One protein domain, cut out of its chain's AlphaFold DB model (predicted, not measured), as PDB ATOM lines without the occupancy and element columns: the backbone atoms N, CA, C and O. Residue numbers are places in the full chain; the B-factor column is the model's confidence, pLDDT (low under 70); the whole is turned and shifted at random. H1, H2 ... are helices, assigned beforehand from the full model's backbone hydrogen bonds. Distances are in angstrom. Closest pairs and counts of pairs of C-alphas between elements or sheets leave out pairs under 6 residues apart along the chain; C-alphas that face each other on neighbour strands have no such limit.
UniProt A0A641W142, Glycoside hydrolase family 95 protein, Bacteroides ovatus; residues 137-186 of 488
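This is residues 137 to 186 of the 488 residues of the protein "Glycoside hydrolase family 95 protein" of Bacteroides ovatus (UniProt A0A641W142). One long helix, H2, makes the spine, and a short helix, H1, is set steeply beside its early residues 170 to 174. The unnamed stretch, residues 137 to 153, first passes H2 on the side away from H1, then swings round to H1. The printed part has 50 residues with two named helices, H1 then H2, and no named strand; its class is all helix. It is compact, with a radius of gyration of the C-alphas of 11.1 A, spanning 32 by 23 by 15 A.

Start at C-alpha 137, at (118.925, 148.363, 174.196). H1, residues 154 to 162, begins at C-alpha 154, (111.499, 129.500, 167.997), and runs 12.5 A. H2, residues 168 to 186, runs 27.7 A to C-alpha 186 at (128.488, 139.968, 168.705).

H1 and H2 touch, H2 with residues 170 to 174 alone; look at their closest C-alphas, Met 161 and Asn 171, 6.5 A apart. They run opposite ways at a steep tilt of 59 degrees. In H1 every O i to N i+4 pair is within hydrogen-bond range; in H2, 14 of 15.

The C-alphas farthest apart, Arg 138 and Ala 163, are 33.5 A apart. The printed part has no cut, the H1 to H2 link is tight, and no printed residue is under 70 in pLDDT.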
ATOM      1  N   ASP A 137     120.127 147.518 174.290       98.06
ATOM      2  CA  ASP A 137     118.925 148.363 174.196       98.06
ATOM      3  C   ASP A 137     119.073 149.573 173.257       98.06
ATOM      4  O   ASP A 137     118.102 150.291 173.018       98.06
ATOM      5  N   ARG A 138     120.271 149.800 172.697       97.75
ATOM      6  CA  ARG A 138     120.562 150.923 171.785       97.75
ATOM      7  C   ARG A 138     119.850 150.842 170.436       97.75
ATOM      8  O   ARG A 138     119.740 151.860 169.763       97.75
ATOM      9  N   MET A 139     119.405 149.652 170.033       97.06
ATOM     10  CA  MET A 139     118.734 149.426 168.754       97.06
ATOM     11  C   MET A 139     117.477 148.588 168.966       97.06
ATOM     12  O   MET A 139     117.529 147.465 169.475       97.06
ATOM     13  N   LYS A 140     116.343 149.140 168.539       94.00
ATOM     14  CA  LYS A 140     115.034 148.487 168.563       94.00
ATOM     15  C   LYS A 140     114.501 148.441 167.138       94.00
ATOM     16  O   LYS A 140     114.527 149.452 166.445       94.00
ATOM     17  N   LEU A 141     114.019 147.276 166.732       93.69
ATOM     18  CA  LEU A 141     113.382 147.041 165.444       93.69
ATOM     19  C   LEU A 141     111.988 146.481 165.732       93.69
ATOM     20  O   LEU A 141     111.875 145.552 166.530       93.69
ATOM     21  N   ASN A 142     110.956 147.081 165.139       93.69
ATOM     22  CA  ASN A 142     109.594 146.555 165.153       93.69
ATOM     23  C   ASN A 142     109.065 146.523 163.712       93.69
ATOM     24  O   ASN A 142     108.699 147.562 163.164       93.69
ATOM     25  N   LEU A 143     109.089 145.344 163.096       93.38
ATOM     26  CA  LEU A 143     108.475 145.061 161.805       93.38
ATOM     27  C   LEU A 143     107.009 144.698 162.053       93.38
ATOM     28  O   LEU A 143     106.728 143.854 162.897       93.38
ATOM     29  N   GLY A 144     106.078 145.355 161.360       87.31
ATOM     30  CA  GLY A 144     104.648 145.025 161.446       87.31
ATOM     31  C   GLY A 144     103.894 145.561 162.667       87.31
ATOM     32  O   GLY A 144     102.716 145.253 162.822       87.31
ATOM     33  N   ASN A 145     104.522 146.387 163.517       90.75
ATOM     34  CA  ASN A 145     103.923 146.921 164.753       90.75
ATOM     35  C   ASN A 145     103.378 145.820 165.680       90.75
ATOM     36  O   ASN A 145     102.300 145.959 166.261       90.75
ATOM     37  N   LEU A 146     104.124 144.723 165.818       91.56
ATOM     38  CA  LEU A 146     103.700 143.589 166.632       91.56
ATOM     39  C   LEU A 146     103.652 143.997 168.115       91.56
ATOM     40  O   LEU A 146     104.662 144.484 168.637       91.56
ATOM     41  N   PRO A 147     102.503 143.826 168.801       84.75
ATOM     42  CA  PRO A 147     102.355 144.230 170.196       84.75
ATOM     43  C   PRO A 147     102.938 143.203 171.175       84.75
ATOM     44  O   PRO A 147     103.333 143.571 172.280       84.75
ATOM     45  N   GLU A 148     102.996 141.928 170.784       89.00
ATOM     46  CA  GLU A 148     103.391 140.809 171.640       89.00
ATOM     47  C   GLU A 148     104.201 139.761 170.861       89.00
ATOM     48  O   GLU A 148     104.135 139.675 169.635       89.00
ATOM     49  N   MET A 149     104.973 138.959 171.596       91.75
ATOM     50  CA  MET A 149     105.692 137.803 171.062       91.75
ATOM     51  C   MET A 149     104.707 136.663 170.722       91.75
ATOM     52  O   MET A 149     103.801 136.407 171.520       91.75
ATOM     53  N   PRO A 150     104.906 135.920 169.615       93.44
ATOM     54  CA  PRO A 150     104.134 134.716 169.318       93.44
ATOM     55  C   PRO A 150     104.212 133.663 170.433       93.44
ATOM     56  O   PRO A 150     105.236 133.498 171.092       93.44
ATOM     57  N   VAL A 151     103.140 132.885 170.607       94.88
ATOM     58  CA  VAL A 151     103.114 131.764 171.568       94.88
ATOM     59  C   VAL A 151     104.017 130.608 171.115       94.88
ATOM     60  O   VAL A 151     104.531 129.858 171.947       94.88
ATOM     61  N   ALA A 152     104.201 130.449 169.800       95.62
ATOM     62  CA  ALA A 152     105.017 129.395 169.215       95.62
ATOM     63  C   ALA A 152     106.492 129.506 169.640       95.62
ATOM     64  O   ALA A 152     107.065 130.592 169.732       95.62
ATOM     65  N   THR A 153     107.127 128.359 169.873       97.56
ATOM     66  CA  THR A 153     108.561 128.289 170.166       97.56
ATOM     67  C   THR A 153     109.387 128.630 168.926       97.56
ATOM     68  O   THR A 153     108.950 128.417 167.795       97.56
ATOM     69  N   THR A 154     110.618 129.114 169.113       97.56
ATOM     70  CA  THR A 154     111.499 129.500 167.997       97.56
ATOM     71  C   THR A 154     111.733 128.365 166.994       97.56
ATOM     72  O   THR A 154     111.760 128.614 165.793       97.56
ATOM     73  N   ASP A 155     111.857 127.113 167.448       98.06
ATOM     74  CA  ASP A 155     112.019 125.960 166.552       98.06
ATOM     75  C   ASP A 155     110.744 125.651 165.748       98.06
ATOM     76  O   ASP A 155     110.835 125.183 164.614       98.06
ATOM     77  N   SER A 156     109.564 125.931 166.310       97.94
ATOM     78  CA  SER A 156     108.290 125.831 165.597       97.94
ATOM     79  C   SER A 156     108.154 126.936 164.551       97.94
ATOM     80  O   SER A 156     107.741 126.648 163.434       97.94
ATOM     81  N   LEU A 157     108.541 128.172 164.889       97.88
ATOM     82  CA  LEU A 157     108.524 129.307 163.960       97.88
ATOM     83  C   LEU A 157     109.458 129.075 162.764       97.88
ATOM     84  O   LEU A 157     109.066 129.338 161.634       97.88
ATOM     85  N   LEU A 158     110.661 128.536 162.989       97.81
ATOM     86  CA  LEU A 158     111.589 128.188 161.904       97.81
ATOM     87  C   LEU A 158     110.989 127.134 160.962       97.81
ATOM     88  O   LEU A 158     110.921 127.353 159.758       97.81
ATOM     89  N   LYS A 159     110.472 126.027 161.515       98.06
ATOM     90  CA  LYS A 159     109.806 124.978 160.719       98.06
ATOM     91  C   LYS A 159     108.611 125.522 159.937       98.06
ATOM     92  O   LYS A 159     108.376 125.099 158.811       98.06
ATOM     93  N   GLY A 160     107.838 126.420 160.542       97.94
ATOM     94  CA  GLY A 160     106.684 127.029 159.897       97.94
ATOM     95  C   GLY A 160     107.060 128.029 158.800       97.94
ATOM     96  O   GLY A 160     106.337 128.109 157.812       97.94
ATOM     97  N   MET A 161     108.198 128.726 158.908       96.94
ATOM     98  CA  MET A 161     108.725 129.582 157.837       96.94
ATOM     99  C   MET A 161     109.161 128.733 156.637       96.94
ATOM    100  O   MET A 161     108.714 128.992 155.521       96.94
ATOM    101  N   ASP A 162     109.927 127.661 156.880       95.50
ATOM    102  CA  ASP A 162     110.371 126.720 155.838       95.50
ATOM    103  C   ASP A 162     109.191 126.027 155.132       95.50
ATOM    104  O   ASP A 162     109.228 125.769 153.930       95.50
ATOM    105  N   ALA A 163     108.128 125.716 155.877       97.50
ATOM    106  CA  ALA A 163     106.926 125.074 155.350       97.50
ATOM    107  C   ALA A 163     105.889 126.061 154.779       97.50
ATOM    108  O   ALA A 163     104.810 125.624 154.378       97.50
ATOM    109  N   HIS A 164     106.173 127.370 154.780       96.75
ATOM    110  CA  HIS A 164     105.226 128.435 154.419       96.75
ATOM    111  C   HIS A 164     103.880 128.356 155.173       96.75
ATOM    112  O   HIS A 164     102.818 128.635 154.619       96.75
ATOM    113  N   ALA A 165     103.925 127.944 156.440       97.62
ATOM    114  CA  ALA A 165     102.765 127.743 157.308       97.62
ATOM    115  C   ALA A 165     102.594 128.838 158.378       97.62
ATOM    116  O   ALA A 165     101.528 128.926 158.988       97.62
ATOM    117  N   ASN A 166     103.623 129.655 158.615       97.19
ATOM    118  CA  ASN A 166     103.544 130.803 159.515       97.19
ATOM    119  C   ASN A 166     102.600 131.882 158.969       97.19
ATOM    120  O   ASN A 166     102.525 132.124 157.763       97.19
ATOM    121  N   SER A 167     101.949 132.602 159.877       95.44
ATOM    122  CA  SER A 167     101.361 133.905 159.568       95.44
ATOM    123  C   SER A 167     102.440 134.952 159.264       95.44
ATOM    124  O   SER A 167     103.587 134.842 159.698       95.44
ATOM    125  N   GLU A 168     102.053 136.032 158.587       94.88
ATOM    126  CA  GLU A 168     102.949 137.161 158.301       94.88
ATOM    127  C   GLU A 168     103.581 137.745 159.577       94.88
ATOM    128  O   GLU A 168     104.784 137.974 159.639       94.88
ATOM    129  N   SER A 169     102.792 137.902 160.645       95.31
ATOM    130  CA  SER A 169     103.286 138.386 161.940       95.31
ATOM    131  C   SER A 169     104.325 137.463 162.578       95.31
ATOM    132  O   SER A 169     105.236 137.924 163.263       95.31
ATOM    133  N   GLU A 170     104.199 136.152 162.375       96.06
ATOM    134  CA  GLU A 170     105.152 135.178 162.908       96.06
ATOM    135  C   GLU A 170     106.473 135.231 162.137       96.06
ATOM    136  O   GLU A 170     107.538 135.173 162.758       96.06
ATOM    137  N   ASN A 171     106.414 135.421 160.815       96.50
ATOM    138  CA  ASN A 171     107.599 135.629 159.982       96.50
ATOM    139  C   ASN A 171     108.326 136.923 160.355       96.50
ATOM    140  O   ASN A 171     109.512 136.879 160.678       96.50
ATOM    141  N   GLN A 172     107.602 138.041 160.447       96.38
ATOM    142  CA  GLN A 172     108.161 139.332 160.857       96.38
ATOM    143  C   GLN A 172     108.785 139.270 162.258       96.38
ATOM    144  O   GLN A 172     109.854 139.836 162.500       96.38
ATOM    145  N   TYR A 173     108.159 138.550 163.198       96.75
ATOM    146  CA  TYR A 173     108.754 138.313 164.511       96.75
ATOM    147  C   TYR A 173     110.063 137.521 164.420       96.75
ATOM    148  O   TYR A 173     111.048 137.887 165.068       96.75
ATOM    149  N   LEU A 174     110.095 136.449 163.627       97.06
ATOM    150  CA  LEU A 174     111.286 135.620 163.461       97.06
ATOM    151  C   LEU A 174     112.440 136.393 162.800       97.06
ATOM    152  O   LEU A 174     113.581 136.273 163.244       97.06
ATOM    153  N   GLU A 175     112.151 137.240 161.814       96.50
ATOM    154  CA  GLU A 175     113.122 138.143 161.179       96.50
ATOM    155  C   GLU A 175     113.713 139.143 162.183       96.50
ATOM    156  O   GLU A 175     114.935 139.302 162.273       96.50
ATOM    157  N   MET A 176     112.867 139.770 163.010       97.00
ATOM    158  CA  MET A 176     113.321 140.649 164.092       97.00
ATOM    159  C   MET A 176     114.171 139.913 165.128       97.00
ATOM    160  O   MET A 176     115.184 140.450 165.591       97.00
ATOM    161  N   LEU A 177     113.772 138.693 165.497       97.06
ATOM    162  CA  LEU A 177     114.529 137.851 166.416       97.06
ATOM    163  C   LEU A 177     115.905 137.523 165.830       97.06
ATOM    164  O   LEU A 177     116.897 137.638 166.544       97.06
ATOM    165  N   TYR A 178     115.984 137.180 164.543       97.00
ATOM    166  CA  TYR A 178     117.243 136.885 163.858       97.00
ATOM    167  C   TYR A 178     118.170 138.111 163.798       97.00
ATOM    168  O   TYR A 178     119.351 138.009 164.140       97.00
ATOM    169  N   PHE A 179     117.626 139.292 163.479       98.00
ATOM    170  CA  PHE A 179     118.361 140.561 163.525       98.00
ATOM    171  C   PHE A 179     118.950 140.831 164.920       98.00
ATOM    172  O   PHE A 179     120.144 141.111 165.067       98.00
ATOM    173  N   GLN A 180     118.130 140.711 165.968       98.19
ATOM    174  CA  GLN A 180     118.586 140.931 167.340       98.19
ATOM    175  C   GLN A 180     119.549 139.844 167.825       98.19
ATOM    176  O   GLN A 180     120.454 140.127 168.615       98.19
ATOM    177  N   PHE A 181     119.412 138.614 167.325       98.56
ATOM    178  CA  PHE A 181     120.315 137.520 167.648       98.56
ATOM    179  C   PHE A 181     121.732 137.789 167.130       98.56
ATOM    180  O   PHE A 181     122.685 137.586 167.878       98.56
ATOM    181  N   GLY A 182     121.892 138.357 165.928       98.38
ATOM    182  CA  GLY A 182     123.202 138.800 165.429       98.38
ATOM    183  C   GLY A 182     123.886 139.806 166.367       98.38
ATOM    184  O   GLY A 182     125.058 139.649 166.719       98.38
ATOM    185  N   ARG A 183     123.128 140.791 166.872       98.69
ATOM    186  CA  ARG A 183     123.619 141.762 167.867       98.69
ATOM    187  C   ARG A 183     123.991 141.095 169.191       98.69
ATOM    188  O   ARG A 183     125.059 141.376 169.736       98.69
ATOM    189  N   TYR A 184     123.143 140.199 169.700       98.75
ATOM    190  CA  TYR A 184     123.415 139.412 170.908       98.75
ATOM    191  C   TYR A 184     124.709 138.601 170.783       98.75
ATOM    192  O   TYR A 184     125.542 138.624 171.696       98.75
ATOM    193  N   LEU A 185     124.898 137.908 169.655       98.81
ATOM    194  CA  LEU A 185     126.072 137.077 169.409       98.81
ATOM    195  C   LEU A 185     127.346 137.921 169.397       98.81
ATOM    196  O   LEU A 185     128.327 137.548 170.043       98.81
ATOM    197  N   LEU A 186     127.330 139.081 168.742       98.69
ATOM    198  CA  LEU A 186     128.488 139.968 168.705       98.69
ATOM    199  C   LEU A 186     128.820 140.547 170.092       98.69
ATOM    200  O   LEU A 186     129.973 140.487 170.512       98.69
TER     201      LEU A 186